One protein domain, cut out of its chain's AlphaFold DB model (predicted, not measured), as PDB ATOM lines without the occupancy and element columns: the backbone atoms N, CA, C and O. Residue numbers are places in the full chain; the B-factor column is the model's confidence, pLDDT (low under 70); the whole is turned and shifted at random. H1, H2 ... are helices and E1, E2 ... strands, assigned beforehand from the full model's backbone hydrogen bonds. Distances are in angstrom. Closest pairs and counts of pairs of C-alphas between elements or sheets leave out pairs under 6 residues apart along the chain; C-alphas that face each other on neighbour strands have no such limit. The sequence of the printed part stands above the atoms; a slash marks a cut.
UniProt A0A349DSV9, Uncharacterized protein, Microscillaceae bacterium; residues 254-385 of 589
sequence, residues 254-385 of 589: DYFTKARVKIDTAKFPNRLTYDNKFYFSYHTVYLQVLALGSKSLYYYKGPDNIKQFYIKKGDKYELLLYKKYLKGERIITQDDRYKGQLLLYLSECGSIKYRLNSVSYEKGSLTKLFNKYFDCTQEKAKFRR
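AT A GLANCE: This is residues 254 to 385 of the 589 residues of an uncharacterized protein of Microscillaceae bacterium (UniProt A0A349DSV9). One five-stranded sheet, curled like part of a barrel, folds back so that E1 and E2 face E4 and E5 with E3 as the hinge; helices H1 and H2 cover one face, and the hairpin of E6 and E7 lies at one end of the longest axis. The 132 printed residues hold E1 to E7, then H1 and H2, of mixed class. The large sheet is antiparallel, in order E1 E2 E3 E4 E5. The whole is compact, radius of gyration of the C-alphas 15.1 A, spanning 48 by 34 by 23 A.

HOW THE PARTS SIT: E1, residues 254 to 264, E2, 280 to 292, E3, 297 to 301, E4, 307 to 313, and E5, 316 to 319, form a meander, each strand the antiparallel neighbour of the one before. N 259 and O 285 are 2.8 A apart, N 288 and O 299 2.8 A, N 300 and O 308 2.8 A, N 311 and O 318 2.9 A, within hydrogen-bond range. Across the fold, the closest C-alphas of E1 and E5, Val 261 and Tyr 317, are 6.1 A apart. H2, residues 363 to 377, is over E3, height 7.9 A; its closest C-alpha pair with E3 is Leu 297 and Phe 370, 7.3 A. H1, residues 337 to 345, on the same face, is over E4 and E5, height 10.5 A. In both helices every O i to N i+4 pair is within hydrogen-bond range. E6, residues 323 to 327, and E7, 331 to 335, form an antiparallel hairpin, N 327 to O 331 2.8 A.

IN THESE COORDINATES: E1 begins at C-alpha 254 (-9.511, -12.680, -31.831) and measures 24.2 A; E2 measures 25.1 A and bends by 87 degrees at residue 283. H2, 21.4 A, ends at C-alpha 377 (-32.694, -8.471, -37.072).

THE WHOLE: The C-alphas farthest apart, Glu 329 and Lys 380, are 48.6 A apart. The printed part has no cut; links E1 to E2 and H1 to H2 are long. Residues 266 to 271 have pLDDT under 70.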
ATOM      1  N   ASP A 254      -9.639 -14.040 -31.331       89.62
ATOM      2  CA  ASP A 254      -9.511 -12.680 -31.831       89.62
ATOM      3  C   ASP A 254      -9.135 -12.709 -33.312       89.62
ATOM      4  O   ASP A 254      -8.074 -13.219 -33.665       89.62
ATOM      5  N   TYR A 255      -9.973 -12.107 -34.154       92.56
ATOM      6  CA  TYR A 255      -9.738 -11.971 -35.589       92.56
ATOM      7  C   TYR A 255      -9.346 -10.532 -35.948       92.56
ATOM      8  O   TYR A 255      -9.907  -9.568 -35.413       92.56
ATOM      9  N   PHE A 256      -8.370 -10.390 -36.842       94.50
ATOM     10  CA  PHE A 256      -7.812  -9.119 -37.287       94.50
ATOM     11  C   PHE A 256      -7.753  -9.074 -38.808       94.50
ATOM     12  O   PHE A 256      -7.339 -10.041 -39.440       94.50
ATOM     13  N   THR A 257      -8.118  -7.937 -39.390       95.12
ATOM     14  CA  THR A 257      -8.124  -7.725 -40.842       95.12
ATOM     15  C   THR A 257      -7.360  -6.455 -41.203       95.12
ATOM     16  O   THR A 257      -7.396  -5.472 -40.459       95.12
ATOM     17  N   LYS A 258      -6.626  -6.490 -42.314       95.62
ATOM     18  CA  LYS A 258      -5.923  -5.340 -42.881       95.62
ATOM     19  C   LYS A 258      -6.943  -4.352 -43.434       95.62
ATOM     20  O   LYS A 258      -7.866  -4.720 -44.156       95.62
ATOM     21  N   ALA A 259      -6.753  -3.081 -43.114       95.50
ATOM     22  CA  ALA A 259      -7.610  -2.004 -43.571       95.50
ATOM     23  C   ALA A 259      -6.787  -0.745 -43.838       95.50
ATOM     24  O   ALA A 259      -5.880  -0.409 -43.073       95.50
ATOM     25  N   ARG A 260      -7.142  -0.020 -44.901       95.56
ATOM     26  CA  ARG A 260      -6.699   1.360 -45.110       95.56
ATOM     27  C   ARG A 260      -7.760   2.280 -44.521       95.56
ATOM     28  O   ARG A 260      -8.884   2.314 -45.014       95.56
ATOM     29  N   VAL A 261      -7.422   2.990 -43.451       95.69
ATOM     30  CA  VAL A 261      -8.378   3.800 -42.684       95.69
ATOM     31  C   VAL A 261      -7.851   5.199 -42.431       95.69
ATOM     32  O   VAL A 261      -6.641   5.416 -42.370       95.69
ATOM     33  N   LYS A 262      -8.768   6.149 -42.224       93.56
ATOM     34  CA  LYS A 262      -8.425   7.442 -41.632       93.56
ATOM     35  C   LYS A 262      -8.259   7.289 -40.120       93.56
ATOM     36  O   LYS A 262      -9.132   6.743 -39.446       93.56
ATOM     37  N   ILE A 263      -7.147   7.775 -39.590       90.75
ATOM     38  CA  ILE A 263      -6.880   7.874 -38.157       90.75
ATOM     39  C   ILE A 263      -6.932   9.351 -37.802       90.75
ATOM     40  O   ILE A 263      -6.234  10.155 -38.421       90.75
ATOM     41  N   ASP A 264      -7.756   9.711 -36.819       86.25
ATOM     42  CA  ASP A 264      -7.642  11.027 -36.193       86.25
ATOM     43  C   ASP A 264      -6.361  11.075 -35.350       86.25
ATOM     44  O   ASP A 264      -6.181  10.287 -34.419       86.25
ATOM     45  N   THR A 265      -5.463  11.972 -35.742       71.38
ATOM     46  CA  THR A 265      -4.129  12.195 -35.180       71.38
ATOM     47  C   THR A 265      -4.073  13.387 -34.237       71.38
ATOM     48  O   THR A 265      -2.977  13.727 -33.783       71.38
ATOM     49  N   ALA A 266      -5.222  14.010 -33.923       63.88
ATOM     50  CA  ALA A 266      -5.328  15.024 -32.880       63.88
ATOM     51  C   ALA A 266      -4.574  14.535 -31.627       63.88
ATOM     52  O   ALA A 266      -4.938  13.546 -30.989       63.88
ATOM     53  N   LYS A 267      -3.422  15.158 -31.364       50.91
ATOM     54  CA  LYS A 267      -2.345  14.573 -30.559       50.91
ATOM     55  C   LYS A 267      -2.762  14.336 -29.100       50.91
ATOM     56  O   LYS A 267      -3.072  15.280 -28.383       50.91
ATOM     57  N   PHE A 268      -2.566  13.088 -28.666       49.22
ATOM     58  CA  PHE A 268      -2.622  12.531 -27.306       49.22
ATOM     59  C   PHE A 268      -4.018  12.471 -26.646       49.22
ATOM     60  O   PHE A 268      -4.527  13.497 -26.212       49.22
ATOM     61  N   PRO A 269      -4.580  11.279 -26.359       47.16
ATOM     62  CA  PRO A 269      -5.800  11.147 -25.546       47.16
ATOM     63  C   PRO A 269      -5.643  11.637 -24.093       47.16
ATOM     64  O   PRO A 269      -6.630  11.743 -23.372       47.16
ATOM     65  N   ASN A 270      -4.419  11.972 -23.667       46.12
ATOM     66  CA  ASN A 270      -4.133  12.592 -22.370       46.12
ATOM     67  C   ASN A 270      -4.129  14.133 -22.418       46.12
ATOM     68  O   ASN A 270      -3.809  14.769 -21.416       46.12
ATOM     69  N   ARG A 271      -4.413  14.744 -23.573       58.81
ATOM     70  CA  ARG A 271      -4.497  16.198 -23.738       58.81
ATOM     71  C   ARG A 271      -5.749  16.526 -24.541       58.81
ATOM     72  O   ARG A 271      -5.816  16.274 -25.736       58.81
ATOM     73  N   LEU A 272      -6.744  17.077 -23.861       71.25
ATOM     74  CA  LEU A 272      -7.919  17.626 -24.521       71.25
ATOM     75  C   LEU A 272      -7.486  18.820 -25.384       71.25
ATOM     76  O   LEU A 272      -6.693  19.651 -24.941       71.25
ATOM     77  N   THR A 273      -7.977  18.888 -26.616       76.00
ATOM     78  CA  THR A 273      -7.841  20.072 -27.479       76.00
ATOM     79  C   THR A 273      -8.854  21.137 -27.065       76.00
ATOM     80  O   THR A 273      -9.838  20.801 -26.419       76.00
ATOM     81  N   TYR A 274      -8.660  22.395 -27.464       81.69
ATOM     82  CA  TYR A 274      -9.634  23.477 -27.221       81.69
ATOM     83  C   TYR A 274     -10.743  23.561 -28.286       81.69
ATOM     84  O   TYR A 274     -11.602  24.433 -28.239       81.69
ATOM     85  N   ASP A 275     -10.722  22.647 -29.257       80.25
ATOM     86  CA  ASP A 275     -11.709  22.541 -30.324       80.25
ATOM     87  C   ASP A 275     -12.147  21.084 -30.550       80.25
ATOM     88  O   ASP A 275     -11.492  20.122 -30.120       80.25
ATOM     89  N   ASN A 276     -13.242  20.921 -31.290       82.94
ATOM     90  CA  ASN A 276     -13.764  19.636 -31.750       82.94
ATOM     91  C   ASN A 276     -13.256  19.237 -33.155       82.94
ATOM     92  O   ASN A 276     -13.843  18.358 -33.787       82.94
ATOM     93  N   LYS A 277     -12.178  19.853 -33.670       85.62
ATOM     94  CA  LYS A 277     -11.666  19.576 -35.022       85.62
ATOM     95  C   LYS A 277     -10.940  18.233 -35.071       85.62
ATOM     96  O   LYS A 277     -10.163  17.894 -34.178       85.62
ATOM     97  N   PHE A 278     -11.176  17.464 -36.126       85.56
ATOM     98  CA  PHE A 278     -10.510  16.181 -36.358       85.56
ATOM     99  C   PHE A 278      -9.349  16.373 -37.341       85.56
ATOM    100  O   PHE A 278      -9.490  17.102 -38.321       85.56
ATOM    101  N   TYR A 279      -8.225  15.693 -37.107       85.69
ATOM    102  CA  TYR A 279      -7.023  15.779 -37.940       85.69
ATOM    103  C   TYR A 279      -6.710  14.412 -38.536       85.69
ATOM    104  O   TYR A 279      -6.035  13.583 -37.925       85.69
ATOM    105  N   PHE A 280      -7.225  14.152 -39.732       89.44
ATOM    106  CA  PHE A 280      -7.135  12.832 -40.346       89.44
ATOM    107  C   PHE A 280      -5.817  12.598 -41.084       89.44
ATOM    108  O   PHE A 280      -5.328  13.454 -41.811       89.44
ATOM    109  N   SER A 281      -5.295  11.380 -40.962       88.31
ATOM    110  CA  SER A 281      -4.266  10.838 -41.856       88.31
ATOM    111  C   SER A 281      -4.604   9.394 -42.219       88.31
ATOM    112  O   SER A 281      -5.200   8.675 -41.412       88.31
ATOM    113  N   TYR A 282      -4.273   8.970 -43.438       92.31
ATOM    114  CA  TYR A 282      -4.549   7.610 -43.898       92.31
ATOM    115  C   TYR A 282      -3.416   6.663 -43.524       92.31
ATOM    116  O   TYR A 282      -2.257   6.936 -43.814       92.31
ATOM    117  N   HIS A 283      -3.774   5.521 -42.942       92.25
ATOM    118  CA  HIS A 283      -2.829   4.471 -42.576       92.25
ATOM    119  C   HIS A 283      -3.365   3.104 -42.968       92.25
ATOM    120  O   HIS A 283      -4.567   2.842 -42.886       92.25
ATOM    121  N   THR A 284      -2.451   2.217 -43.347       94.31
ATOM    122  CA  THR A 284      -2.733   0.790 -43.484       94.31
ATOM    123  C   THR A 284      -2.425   0.123 -42.151       94.31
ATOM    124  O   THR A 284      -1.277   0.113 -41.711       94.31
ATOM    125  N   VAL A 285      -3.452  -0.399 -41.488       94.69
ATOM    126  CA  VAL A 285      -3.366  -0.985 -40.143       94.69
ATOM    127  C   VAL A 285      -4.153  -2.286 -40.077       94.69
ATOM    128  O   VAL A 285      -4.995  -2.556 -40.934       94.69
ATOM    129  N   TYR A 286      -3.925  -3.085 -39.037       95.38
ATOM    130  CA  TYR A 286      -4.890  -4.118 -38.686       95.38
ATOM    131  C   TYR A 286      -5.968  -3.549 -37.783       95.38
ATOM    132  O   TYR A 286      -5.686  -2.908 -36.767       95.38
ATOM    133  N   LEU A 287      -7.209  -3.865 -38.122       96.00
ATOM    134  CA  LEU A 287      -8.346  -3.680 -37.247       96.00
ATOM    135  C   LEU A 287      -8.722  -5.013 -36.626       96.00
ATOM    136  O   LEU A 287      -8.793  -6.036 -37.303       96.00
ATOM    137  N   GLN A 288      -9.017  -4.992 -35.336       95.94
ATOM    138  CA  GLN A 288      -9.657  -6.115 -34.681       95.94
ATOM    139  C   GLN A 288     -11.135  -6.140 -35.054       95.94
ATOM    140  O   GLN A 288     -11.846  -5.157 -34.843       95.94
ATOM    141  N   VAL A 289     -11.612  -7.276 -35.543       96.50
ATOM    142  CA  VAL A 289     -13.028  -7.478 -35.842       96.50
ATOM    143  C   VAL A 289     -13.774  -7.733 -34.531       96.50
ATOM    144  O   VAL A 289     -13.362  -8.556 -33.707       96.50
ATOM    145  N   LEU A 290     -14.842  -6.974 -34.291       96.56
ATOM    146  CA  LEU A 290     -15.715  -7.123 -33.120       96.56
ATOM    147  C   LEU A 290     -17.059  -7.748 -33.498       96.56
ATOM    148  O   LEU A 290     -17.603  -8.534 -32.723       96.56
ATOM    149  N   ALA A 291     -17.548  -7.417 -34.689       95.81
ATOM    150  CA  ALA A 291     -18.756  -7.945 -35.304       95.81
ATOM    151  C   ALA A 291     -18.546  -7.999 -36.823       95.81
ATOM    152  O   ALA A 291     -18.041  -7.030 -37.391       95.81
ATOM    153  N   LEU A 292     -18.919  -9.108 -37.459       94.50
ATOM    154  CA  LEU A 292     -18.870  -9.285 -38.912       94.50
ATOM    155  C   LEU A 292     -20.216  -9.823 -39.401       94.50
ATOM    156  O   LEU A 292     -20.632 -10.897 -38.974       94.50
ATOM    157  N   GLY A 293     -20.853  -9.092 -40.306       92.75
ATOM    158  CA  GLY A 293     -22.180  -9.366 -40.868       92.75
ATOM    159  C   GLY A 293     -22.559  -8.274 -41.871       92.75
ATOM    160  O   GLY A 293     -21.671  -7.568 -42.362       92.75
ATOM    161  N   SER A 294     -23.854  -8.097 -42.131       92.56
ATOM    162  CA  SER A 294     -24.419  -6.992 -42.918       92.56
ATOM    163  C   SER A 294     -23.958  -5.637 -42.369       92.56
ATOM    164  O   SER A 294     -23.548  -4.749 -43.118       92.56
ATOM    165  N   LYS A 295     -23.909  -5.525 -41.035       95.50
ATOM    166  CA  LYS A 295     -23.314  -4.415 -40.293       95.50
ATOM    167  C   LYS A 295     -22.114  -4.921 -39.518       95.50
ATOM    168  O   LYS A 295     -22.213  -5.809 -38.675       95.50
ATOM    169  N   SER A 296     -20.955  -4.336 -39.782       96.81
ATOM    170  CA  SER A 296     -19.692  -4.793 -39.207       96.81
ATOM    171  C   SER A 296     -19.060  -3.713 -38.337       96.81
ATOM    172  O   SER A 296     -19.094  -2.530 -38.675       96.81
ATOM    173  N   LEU A 297     -18.470  -4.134 -37.215       98.19
ATOM    174  CA  LEU A 297     -17.773  -3.266 -36.268       98.19
ATOM    175  C   LEU A 297     -16.325  -3.707 -36.129       98.19
ATOM    176  O   LEU A 297     -16.022  -4.863 -35.817       98.19
ATOM    177  N   TYR A 298     -15.442  -2.731 -36.247       98.12
ATOM    178  CA  TYR A 298     -14.009  -2.905 -36.160       98.12
ATOM    179  C   TYR A 298     -13.430  -1.975 -35.102       98.12
ATOM    180  O   TYR A 298     -13.962  -0.902 -34.819       98.12
ATOM    181  N   TYR A 299     -12.318  -2.389 -34.511       96.94
ATOM    182  CA  TYR A 299     -11.615  -1.649 -33.476       96.94
ATOM    183  C   TYR A 299     -10.154  -1.485 -33.853       96.94
ATOM    184  O   TYR A 299      -9.513  -2.432 -34.295       96.94
ATOM    185  N   TYR A 300      -9.623  -0.293 -33.625       94.81
ATOM    186  CA  TYR A 300      -8.216   0.030 -33.757       94.81
ATOM    187  C   TYR A 300      -7.647   0.448 -32.407       94.81
ATOM    188  O   TYR A 300      -8.257   1.226 -31.665       94.81
ATOM    189  N   LYS A 301      -6.444  -0.048 -32.115       91.50
ATOM    190  CA  LYS A 301      -5.645   0.381 -30.974       91.50
ATOM    191  C   LYS A 301      -4.268   0.830 -31.454       91.50
ATOM    192  O   LYS A 301      -3.424  -0.006 -31.773       91.50
ATOM    193  N   GLY A 302      -4.071   2.140 -31.494       87.00
ATOM    194  CA  GLY A 302      -2.856   2.795 -31.968       87.00
ATOM    195  C   GLY A 302      -1.875   3.177 -30.853       87.00
ATOM    196  O   GLY A 302      -2.133   2.918 -29.670       87.00
ATOM    197  N   PRO A 303      -0.745   3.814 -31.219       81.62
ATOM    198  CA  PRO A 303       0.165   4.476 -30.284       81.62
ATOM    199  C   PRO A 303      -0.551   5.465 -29.364       81.62
ATOM    200  O   PRO A 303      -1.669   5.892 -29.639       81.62
ATOM    201  N   ASP A 304       0.091   5.803 -28.244       76.75
ATOM    202  CA  ASP A 304      -0.416   6.777 -27.271       76.75
ATOM    203  C   ASP A 304      -1.841   6.486 -26.764       76.75
ATOM    204  O   ASP A 304      -2.536   7.396 -26.343       76.75
ATOM    205  N   ASN A 305      -2.277   5.217 -26.761       77.44
ATOM    206  CA  ASN A 305      -3.625   4.792 -26.356       77.44
ATOM    207  C   ASN A 305      -4.754   5.345 -27.252       77.44
ATOM    208  O   ASN A 305      -5.891   5.472 -26.796       77.44
ATOM    209  N   ILE A 306      -4.467   5.634 -28.528       84.88
ATOM    210  CA  ILE A 306      -5.504   5.914 -29.529       84.88
ATOM    211  C   ILE A 306      -6.421   4.691 -29.635       84.88
ATOM    212  O   ILE A 306      -5.973   3.579 -29.923       84.88
ATOM    213  N   LYS A 307      -7.714   4.903 -29.394       91.31
ATOM    214  CA  LYS A 307      -8.769   3.893 -29.506       91.31
ATOM    215  C   LYS A 307      -9.834   4.429 -30.446       91.31
ATOM    216  O   LYS A 307     -10.456   5.438 -30.136       91.31
ATOM    217  N   GLN A 308     -10.028   3.763 -31.573       94.12
ATOM    218  CA  GLN A 308     -10.975   4.193 -32.600       94.12
ATOM    219  C   GLN A 308     -11.805   3.006 -33.064       94.12
ATOM    220  O   GLN A 308     -11.336   1.864 -33.058       94.12
ATOM    221  N   PHE A 309     -13.044   3.277 -33.445       97.81
ATOM    222  CA  PHE A 309     -13.962   2.274 -33.961       97.81
ATOM    223  C   PHE A 309     -14.360   2.621 -35.382       97.81
ATOM    224  O   PHE A 309     -14.511   3.793 -35.721       97.81
ATOM    225  N   TYR A 310     -14.541   1.592 -36.198       98.31
ATOM    226  CA  TYR A 310     -14.913   1.747 -37.593       98.31
ATOM    227  C   TYR A 310     -16.124   0.885 -37.903       98.31
ATOM    228  O   TYR A 310     -16.231  -0.242 -37.416       98.31
ATOM    229  N   ILE A 311     -17.002   1.418 -38.739       98.25
ATOM    230  CA  ILE A 311     -18.055   0.673 -39.424       98.25
ATOM    231  C   ILE A 311     -17.649   0.478 -40.883       98.25
ATOM    232  O   ILE A 311     -16.766   1.182 -41.379       98.25
ATOM    233  N   LYS A 312     -18.267  -0.475 -41.578       95.19
ATOM    234  CA  LYS A 312     -17.980  -0.725 -42.996       95.19
ATOM    235  C   LYS A 312     -19.217  -0.451 -43.849       95.19
ATOM    236  O   LYS A 312     -20.274  -1.022 -43.593       95.19
ATOM    237  N   LYS A 313     -19.083   0.438 -44.834       91.94
ATOM    238  CA  LYS A 313     -20.119   0.768 -45.827       91.94
ATOM    239  C   LYS A 313     -19.565   0.452 -47.215       91.94
ATOM    240  O   LYS A 313     -18.587   1.075 -47.632       91.94
ATOM    241  N   GLY A 314     -20.144  -0.543 -47.890       89.31
ATOM    242  CA  GLY A 314     -19.521  -1.145 -49.074       89.31
ATOM    243  C   GLY A 314     -18.106  -1.621 -48.732       89.31
ATOM    244  O   GLY A 314     -17.910  -2.299 -47.724       89.31
ATOM    245  N   ASP A 315     -17.108  -1.174 -49.492       88.25
ATOM    246  CA  ASP A 315     -15.698  -1.512 -49.252       88.25
ATOM    247  C   ASP A 315     -14.922  -0.503 -48.399       88.25
ATOM    248  O   ASP A 315     -13.740  -0.699 -48.111       88.25
ATOM    249  N   LYS A 316     -15.576   0.569 -47.939       94.38
ATOM    250  CA  LYS A 316     -14.918   1.644 -47.189       94.38
ATOM    251  C   LYS A 316     -15.114   1.481 -45.684       94.38
ATOM    252  O   LYS A 316     -16.220   1.252 -45.192       94.38
ATOM    253  N   TYR A 317     -14.022   1.667 -44.947       97.25
ATOM    254  CA  TYR A 317     -14.033   1.768 -43.491       97.25
ATOM    255  C   TYR A 317     -14.287   3.217 -43.073       97.25
ATOM    256  O   TYR A 317     -13.484   4.111 -43.352       97.25
ATOM    257  N   GLU A 318     -15.388   3.451 -42.369       97.19
ATOM    258  CA  GLU A 318     -15.769   4.764 -41.861       97.19
ATOM    259  C   GLU A 318     -15.496   4.847 -40.359       97.19
ATOM    260  O   GLU A 318     -15.975   4.026 -39.578       97.19
ATOM    261  N   LEU A 319     -14.713   5.847 -39.950       96.75
ATOM    262  CA  LEU A 319     -14.439   6.133 -38.542       96.75
ATOM    263  C   LEU A 319     -15.714   6.612 -37.836       96.75
ATOM    264  O   LEU A 319     -16.340   7.579 -38.276       96.75
ATOM    265  N   LEU A 320     -16.028   5.997 -36.699       97.00
ATOM    266  CA  LEU A 320     -17.013   6.501 -35.751       97.00
ATOM    267  C   LEU A 320     -16.417   7.699 -35.001       97.00
ATOM    268  O   LEU A 320     -15.463   7.542 -34.237       97.00
ATOM    269  N   LEU A 321     -16.954   8.891 -35.243       94.69
ATOM    270  CA  LEU A 321     -16.417  10.164 -34.775       94.69
ATOM    271  C   LEU A 321     -16.738  10.377 -33.298       94.69
ATOM    272  O   LEU A 321     -17.890  10.566 -32.912       94.69
ATOM    273  N   TYR A 322     -15.694  10.350 -32.477       92.44
ATOM    274  CA  TYR A 322     -15.778  10.647 -31.058       92.44
ATOM    275  C   TYR A 322     -14.542  11.404 -30.605       92.44
ATOM    276  O   TYR A 322     -13.419  11.002 -30.922       92.44
ATOM    277  N   LYS A 323     -14.743  12.473 -29.836       87.88
ATOM    278  CA  LYS A 323     -13.643  13.255 -29.269       87.88
ATOM    279  C   LYS A 323     -14.075  13.939 -27.979       87.88
ATOM    280  O   LYS A 323     -15.172  14.477 -27.908       87.88
ATOM    281  N   LYS A 324     -13.196  13.973 -26.976       87.69
ATOM    282  CA  LYS A 324     -13.333  14.877 -25.823       87.69
ATOM    283  C   LYS A 324     -12.461  16.109 -26.046       87.69
ATOM    284  O   LYS A 324     -11.320  15.973 -26.489       87.69
ATOM    285  N   TYR A 325     -12.977  17.286 -25.719       86.06
ATOM    286  CA  TYR A 325     -12.286  18.563 -25.891       86.06
ATOM    287  C   TYR A 325     -12.672  19.550 -24.781       86.06
ATOM    288  O   TYR A 325     -13.665  19.359 -24.084       86.06
ATOM    289  N   LEU A 326     -11.857  20.576 -24.575       85.19
ATOM    290  CA  LEU A 326     -12.131  21.680 -23.664       85.19
ATOM    291  C   LEU A 326     -12.901  22.766 -24.406       85.19
ATOM    292  O   LEU A 326     -12.473  23.221 -25.464       85.19
ATOM    293  N   LYS A 327     -14.025  23.194 -23.836       82.12
ATOM    294  CA  LYS A 327     -14.732  24.412 -24.226       82.12
ATOM    295  C   LYS A 327     -14.392  25.481 -23.181       82.12
ATOM    296  O   LYS A 327     -14.754  25.336 -22.014       82.12
ATOM    297  N   GLY A 328     -13.643  26.510 -23.573       78.88
ATOM    298  CA  GLY A 328     -13.040  27.453 -22.618       78.88
ATOM    299  C   GLY A 328     -11.954  26.798 -21.748       78.88
ATOM    300  O   GLY A 328     -11.349  25.803 -22.148       78.88
ATOM    301  N   GLU A 329     -11.693  27.340 -20.554       74.81
ATOM    302  CA  GLU A 329     -10.551  26.905 -19.729       74.81
ATOM    303  C   GLU A 329     -10.791  25.638 -18.888       74.81
ATOM    304  O   GLU A 329      -9.827  24.969 -18.508       74.81
ATOM    305  N   ARG A 330     -12.047  25.287 -18.559       77.50
ATOM    306  CA  ARG A 330     -12.340  24.221 -17.571       77.50
ATOM    307  C   ARG A 330     -13.484  23.261 -17.914       77.50
ATOM    308  O   ARG A 330     -13.678  22.296 -17.178       77.50
ATOM    309  N   ILE A 331     -14.225  23.461 -19.008       82.69
ATOM    310  CA  ILE A 331     -15.383  22.610 -19.329       82.69
ATOM    311  C   ILE A 331     -14.962  21.505 -20.296       82.69
ATOM    312  O   ILE A 331     -14.701  21.754 -21.472       82.69
ATOM    313  N   ILE A 332     -14.924  20.262 -19.815       84.06
ATOM    314  CA  ILE A 332     -14.725  19.089 -20.673       84.06
ATOM    315  C   ILE A 332     -16.046  18.786 -21.379       84.06
ATOM    316  O   ILE A 332     -17.018  18.384 -20.750       84.06
ATOM    317  N   THR A 333     -16.059  18.956 -22.695       87.69
ATOM    318  CA  THR A 333     -17.177  18.623 -23.583       87.69
ATOM    319  C   THR A 333     -16.800  17.427 -24.461       87.69
ATOM    320  O   THR A 333     -15.627  17.051 -24.564       87.69
ATOM    321  N   GLN A 334     -17.790  16.792 -25.087       88.69
ATOM    322  CA  GLN A 334     -17.569  15.700 -26.027       88.69
ATOM    323  C   GLN A 334     -18.347  15.893 -27.326       88.69
ATOM    324  O   GLN A 334     -19.470  16.388 -27.334       88.69
ATOM    325  N   ASP A 335     -17.722  15.481 -28.421       90.00
ATOM    326  CA  ASP A 335     -18.329  15.317 -29.730       90.00
ATOM    327  C   ASP A 335     -18.779  13.855 -29.859       90.00
ATOM    328  O   ASP A 335     -17.951  12.951 -29.977       90.00
ATOM    329  N   ASP A 336     -20.092  13.634 -29.772       92.81
ATOM    330  CA  ASP A 336     -20.739  12.317 -29.765       92.81
ATOM    331  C   ASP A 336     -21.298  11.923 -31.152       92.81
ATOM    332  O   ASP A 336     -22.208  11.092 -31.241       92.81
ATOM    333  N   ARG A 337     -20.772  12.483 -32.255       94.94
ATOM    334  CA  ARG A 337     -21.274  12.232 -33.625       94.94
ATOM    335  C   ARG A 337     -21.414  10.752 -33.994       94.94
ATOM    336  O   ARG A 337     -22.316  10.399 -34.756       94.94
ATOM    337  N   TYR A 338     -20.599   9.874 -33.413       96.19
ATOM    338  CA  TYR A 338     -20.732   8.428 -33.582       96.19
ATOM    339  C   TYR A 338     -22.128   7.890 -33.240       96.19
ATOM    340  O   TYR A 338     -22.548   6.915 -33.856       96.19
ATOM    341  N   LYS A 339     -22.863   8.494 -32.294       96.00
ATOM    342  CA  LYS A 339     -24.226   8.058 -31.950       96.00
ATOM    343  C   LYS A 339     -25.178   8.247 -33.130       96.00
ATOM    344  O   LYS A 339     -25.934   7.334 -33.444       96.00
ATOM    345  N   GLY A 340     -25.083   9.384 -33.825       95.38
ATOM    346  CA  GLY A 340     -25.838   9.645 -35.054       95.38
ATOM    347  C   GLY A 340     -25.414   8.723 -36.199       95.38
ATOM    348  O   GLY A 340     -26.266   8.142 -36.867       95.38
ATOM    349  N   GLN A 341     -24.104   8.496 -36.370       97.06
ATOM    350  CA  GLN A 341     -23.600   7.533 -37.361       97.06
ATOM    351  C   GLN A 341     -24.145   6.118 -37.110       97.06
ATOM    352  O   GLN A 341     -24.542   5.442 -38.055       97.06
ATOM    353  N   LEU A 342     -24.190   5.676 -35.849       97.44
ATOM    354  CA  LEU A 342     -24.724   4.367 -35.466       97.44
ATOM    355  C   LEU A 342     -26.243   4.277 -35.622       97.44
ATOM    356  O   LEU A 342     -26.722   3.227 -36.041       97.44
ATOM    357  N   LEU A 343     -26.988   5.348 -35.324       95.38
ATOM    358  CA  LEU A 343     -28.438   5.401 -35.540       95.38
ATOM    359  C   LEU A 343     -28.790   5.149 -37.006       95.38
ATOM    360  O   LEU A 343     -29.659   4.335 -37.296       95.38
ATOM    361  N   LEU A 344     -28.084   5.822 -37.916       95.31
ATOM    362  CA  LEU A 344     -28.289   5.668 -39.356       95.31
ATOM    363  C   LEU A 344     -27.797   4.309 -39.859       95.31
ATOM    364  O   LEU A 344     -28.448   3.676 -40.679       95.31
ATOM    365  N   TYR A 345     -26.642   3.849 -39.377       96.94
ATOM    366  CA  TYR A 345     -26.042   2.601 -39.852       96.94
ATOM    367  C   TYR A 345     -26.829   1.354 -39.426       96.94
ATOM    368  O   TYR A 345     -26.859   0.374 -40.168       96.94
ATOM    369  N   LEU A 346     -27.460   1.393 -38.249       95.75
ATOM    370  CA  LEU A 346     -28.199   0.279 -37.648       95.75
ATOM    371  C   LEU A 346     -29.726   0.501 -37.670       95.75
ATOM    372  O   LEU A 346     -30.441  -0.060 -36.840       95.75
ATOM    373  N   SER A 347     -30.221   1.333 -38.591       93.81
ATOM    374  CA  SER A 347     -31.616   1.796 -38.654       93.81
ATOM    375  C   SER A 347     -32.653   0.678 -38.808       93.81
ATOM    376  O   SER A 347     -33.780   0.832 -38.350       93.81
ATOM    377  N   GLU A 348     -32.260  -0.465 -39.372       93.19
ATOM    378  CA  GLU A 348     -33.102  -1.660 -39.551       93.19
ATOM    379  C   GLU A 348     -33.592  -2.271 -38.224       93.19
ATOM    380  O   GLU A 348     -34.519  -3.074 -38.219       93.19
ATOM    381  N   CYS A 349     -33.008  -1.894 -37.080       91.81
ATOM    382  CA  CYS A 349     -33.508  -2.283 -35.765       91.81
ATOM    383  C   CYS A 349     -34.005  -1.063 -34.970       91.81
ATOM    384  O   CYS A 349     -33.229  -0.381 -34.293       91.81
ATOM    385  N   GLY A 350     -35.324  -0.843 -34.952       87.62
ATOM    386  CA  GLY A 350     -35.951   0.298 -34.264       87.62
ATOM    387  C   GLY A 350     -35.631   0.397 -32.764       87.62
ATOM    388  O   GLY A 350     -35.503   1.495 -32.217       87.62
ATOM    389  N   SER A 351     -35.385  -0.736 -32.092       87.69
ATOM    390  CA  SER A 351     -35.051  -0.759 -30.656       87.69
ATOM    391  C   SER A 351     -33.689  -0.129 -30.311       87.69
ATOM    392  O   SER A 351     -33.426   0.186 -29.146       87.69
ATOM    393  N   ILE A 352     -32.814   0.086 -31.303       88.94
ATOM    394  CA  ILE A 352     -31.490   0.694 -31.107       88.94
ATOM    395  C   ILE A 352     -31.591   2.170 -30.732       88.94
ATOM    396  O   ILE A 352     -30.802   2.627 -29.897       88.94
ATOM    397  N   LYS A 353     -32.583   2.898 -31.265       87.94
ATOM    398  CA  LYS A 353     -32.785   4.333 -31.000       87.94
ATOM    399  C   LYS A 353     -32.835   4.631 -29.500       87.94
ATOM    400  O   LYS A 353     -32.126   5.513 -29.023       87.94
ATOM    401  N   TYR A 354     -33.577   3.825 -28.742       86.75
ATOM    402  CA  TYR A 354     -33.741   3.985 -27.293       86.75
ATOM    403  C   TYR A 354     -32.475   3.668 -26.485       86.75
ATOM    404  O   TYR A 354     -32.356   4.062 -25.329       86.75
ATOM    405  N   ARG A 355     -31.508   2.953 -27.072       84.50
ATOM    406  CA  ARG A 355     -30.288   2.519 -26.375       84.50
ATOM    407  C   ARG A 355     -29.106   3.449 -26.612       84.50
ATOM    408  O   ARG A 355     -28.243   3.533 -25.738       84.50
ATOM    409  N   LEU A 356     -29.058   4.152 -27.744       88.50
ATOM    410  CA  LEU A 356     -27.889   4.928 -28.179       88.50
ATOM    411  C   LEU A 356     -27.428   5.993 -27.180       88.50
ATOM    412  O   LEU A 356     -26.224   6.208 -27.050       88.50
ATOM    413  N   ASN A 357     -28.343   6.594 -26.417       85.81
ATOM    414  CA  ASN A 357     -27.979   7.576 -25.390       85.81
ATOM    415  C   ASN A 357     -27.091   6.974 -24.286       85.81
ATOM    416  O   ASN A 357     -26.187   7.648 -23.795       85.81
ATOM    417  N   SER A 358     -27.298   5.695 -23.955       87.81
ATOM    418  CA  SER A 358     -26.526   4.952 -22.946       87.81
ATOM    419  C   SER A 358     -25.266   4.269 -23.498       87.81
ATOM    420  O   SER A 358     -24.426   3.784 -22.735       87.81
ATOM    421  N   VAL A 359     -25.115   4.208 -24.825       93.38
ATOM    422  CA  VAL A 359     -23.969   3.554 -25.459       93.38
ATOM    423  C   VAL A 359     -22.763   4.478 -25.375       93.38
ATOM    424  O   VAL A 359     -22.690   5.491 -26.059       93.38
ATOM    425  N   SER A 360     -21.798   4.106 -24.539       94.31
ATOM    426  CA  SER A 360     -20.478   4.738 -24.491       94.31
ATOM    427  C   SER A 360     -19.569   4.327 -25.658       94.31
ATOM    428  O   SER A 360     -19.670   3.214 -26.182       94.31
ATOM    429  N   TYR A 361     -18.611   5.191 -26.014       94.50
ATOM    430  CA  TYR A 361     -17.561   4.931 -27.013       94.50
ATOM    431  C   TYR A 361     -16.470   3.979 -26.477       94.50
ATOM    432  O   TYR A 361     -15.280   4.281 -26.440       94.50
ATOM    433  N   GLU A 362     -16.881   2.810 -25.997       93.56
ATOM    434  CA  GLU A 362     -16.006   1.799 -25.410       93.56
ATOM    435  C   GLU A 362     -16.221   0.447 -26.082       93.56
ATOM    436  O   GLU A 362     -17.343   0.064 -26.422       93.56
ATOM    437  N   LYS A 363     -15.138  -0.332 -26.205       92.56
ATOM    438  CA  LYS A 363     -15.127  -1.599 -26.957       92.56
ATOM    439  C   LYS A 363     -16.257  -2.532 -26.535       92.56
ATOM    440  O   LYS A 363     -16.947  -3.091 -27.382       92.56
ATOM    441  N   GLY A 364     -16.442  -2.708 -25.228       91.06
ATOM    442  CA  GLY A 364     -17.484  -3.580 -24.688       91.06
ATOM    443  C   GLY A 364     -18.898  -3.073 -24.969       91.06
ATOM    444  O   GLY A 364     -19.770  -3.881 -25.266       91.06
ATOM    445  N   SER A 365     -19.113  -1.757 -24.910       93.62
ATOM    446  CA  SER A 365     -20.424  -1.131 -25.114       93.62
ATOM    447  C   SER A 365     -20.862  -1.227 -26.575       93.62
ATOM    448  O   SER A 365     -21.925  -1.766 -26.874       93.62
ATOM    449  N   LEU A 366     -19.975  -0.851 -27.501       96.38
ATOM    450  CA  LEU A 366     -20.232  -0.947 -28.938       96.38
ATOM    451  C   LEU A 366     -20.373  -2.403 -29.407       96.38
ATOM    452  O   LEU A 366     -21.268  -2.707 -30.188       96.38
ATOM    453  N   THR A 367     -19.570  -3.339 -28.880       95.00
ATOM    454  CA  THR A 367     -19.742  -4.772 -29.203       95.00
ATOM    455  C   THR A 367     -21.113  -5.287 -28.744       95.00
ATOM    456  O   THR A 367     -21.762  -6.033 -29.472       95.00
ATOM    457  N   LYS A 368     -21.585  -4.885 -27.550       93.12
ATOM    458  CA  LYS A 368     -22.930  -5.245 -27.066       93.12
ATOM    459  C   LYS A 368     -24.026  -4.676 -27.966       93.12
ATOM    460  O   LYS A 368     -24.990  -5.387 -28.227       93.12
ATOM    461  N   LEU A 369     -23.870  -3.439 -28.444       95.06
ATOM    462  CA  LEU A 369     -24.825  -2.815 -29.361       95.06
ATOM    463  C   LEU A 369     -24.965  -3.621 -30.661       95.06
ATOM    464  O   LEU A 369     -26.080  -3.958 -31.039       95.06
ATOM    465  N   PHE A 370     -23.849  -3.996 -31.294       95.62
ATOM    466  CA  PHE A 370     -23.863  -4.803 -32.524       95.62
ATOM    467  C   PHE A 370     -24.406  -6.213 -32.296       95.62
ATOM    468  O   PHE A 370     -25.169  -6.722 -33.107       95.62
ATOM    469  N   ASN A 371     -24.074  -6.837 -31.163       92.69
ATOM    470  CA  ASN A 371     -24.678  -8.115 -30.806       92.69
ATOM    471  C   ASN A 371     -26.201  -7.995 -30.693       92.69
ATOM    472  O   ASN A 371     -26.891  -8.852 -31.232       92.69
ATOM    473  N   LYS A 372     -26.708  -6.926 -30.067       92.75
ATOM    474  CA  LYS A 372     -28.147  -6.679 -29.949       92.75
ATOM    475  C   LYS A 372     -28.805  -6.369 -31.293       92.75
ATOM    476  O   LYS A 372     -29.946  -6.767 -31.483       92.75
ATOM    477  N   TYR A 373     -28.102  -5.683 -32.197       95.00
ATOM    478  CA  TYR A 373     -28.555  -5.475 -33.572       95.00
ATOM    479  C   TYR A 373     -28.792  -6.818 -34.272       95.00
ATOM    480  O   TYR A 373     -29.912  -7.063 -34.700       95.00
ATOM    481  N   PHE A 374     -27.808  -7.723 -34.279       94.44
ATOM    482  CA  PHE A 374     -27.976  -9.042 -34.905       94.44
ATOM    483  C   PHE A 374     -29.094  -9.873 -34.265       94.44
ATOM    484  O   PHE A 374     -29.832 -10.550 -34.968       94.44
ATOM    485  N   ASP A 375     -29.252  -9.799 -32.938       92.94
ATOM    486  CA  ASP A 375     -30.353 -10.488 -32.249       92.94
ATOM    487  C   ASP A 375     -31.725  -9.880 -32.602       92.94
ATOM    488  O   ASP A 375     -32.737 -10.565 -32.554       92.94
ATOM    489  N   CYS A 376     -31.780  -8.585 -32.917       93.50
ATOM    490  CA  CYS A 376     -32.999  -7.864 -33.283       93.50
ATOM    491  C   CYS A 376     -33.423  -8.155 -34.725       93.50
ATOM    492  O   CYS A 376     -34.601  -8.372 -34.980       93.50
ATOM    493  N   THR A 377     -32.462  -8.187 -35.650       93.88
ATOM    494  CA  THR A 377     -32.694  -8.471 -37.072       93.88
ATOM    495  C   THR A 377     -32.718  -9.967 -37.393       93.88
ATOM    496  O   THR A 377     -32.914 -10.331 -38.547       93.88
ATOM    497  N   GLN A 378     -32.503 -10.836 -36.395       90.88
ATOM    498  CA  GLN A 378     -32.345 -12.290 -36.558       90.88
ATOM    499  C   GLN A 378     -31.241 -12.675 -37.560       90.88
ATOM    500  O   GLN A 378     -31.249 -13.752 -38.158       90.88
ATOM    501  N   GLU A 379     -30.252 -11.800 -37.741       89.31
ATOM    502  CA  GLU A 379     -29.178 -12.020 -38.694       89.31
ATOM    503  C   GLU A 379     -28.118 -12.978 -38.131       89.31
ATOM    504  O   GLU A 379     -27.546 -12.775 -37.053       89.31
ATOM    505  N   LYS A 380     -27.764 -13.998 -38.921       88.38
ATOM    506  CA  LYS A 380     -26.626 -14.876 -38.633       88.38
ATOM    507  C   LYS A 380     -25.307 -14.174 -38.963       88.38
ATOM    508  O   LYS A 380     -24.756 -14.314 -40.052       88.38
ATOM    509  N   ALA A 381     -24.773 -13.440 -37.995       88.00
ATOM    510  CA  ALA A 381     -23.466 -12.806 -38.119       88.00
ATOM    511  C   ALA A 381     -22.345 -13.835 -38.378       88.00
ATOM    512  O   ALA A 381     -22.207 -14.822 -37.652       88.00
ATOM    513  N   LYS A 382     -21.479 -13.546 -39.357       90.75
ATOM    514  CA  LYS A 382     -20.284 -14.344 -39.694       90.75
ATOM    515  C   LYS A 382     -19.287 -14.423 -38.534       90.75
ATOM    516  O   LYS A 382     -18.555 -15.398 -38.407       90.75
ATOM    517  N   PHE A 383     -19.232 -13.390 -37.693       89.75
ATOM    518  CA  PHE A 383     -18.419 -13.383 -36.479       89.75
ATOM    519  C   PHE A 383     -19.026 -12.468 -35.415       89.75
ATOM    520  O   PHE A 383     -19.359 -11.313 -35.688       89.75
ATOM    521  N   ARG A 384     -19.093 -12.954 -34.169       89.19
ATOM    522  CA  ARG A 384     -19.520 -12.180 -32.995       89.19
ATOM    523  C   ARG A 384     -18.493 -12.317 -31.888       89.19
ATOM    524  O   ARG A 384     -18.287 -13.399 -31.339       89.19
ATOM    525  N   ARG A 385     -17.870 -11.208 -31.495       86.94
ATOM    526  CA  ARG A 385     -16.992 -11.230 -30.329       86.94
ATOM    527  C   ARG A 385     -17.822 -11.399 -29.055       86.94
ATOM    528  O   ARG A 385     -18.687 -10.578 -28.741       86.94
TER     529      ARG A 385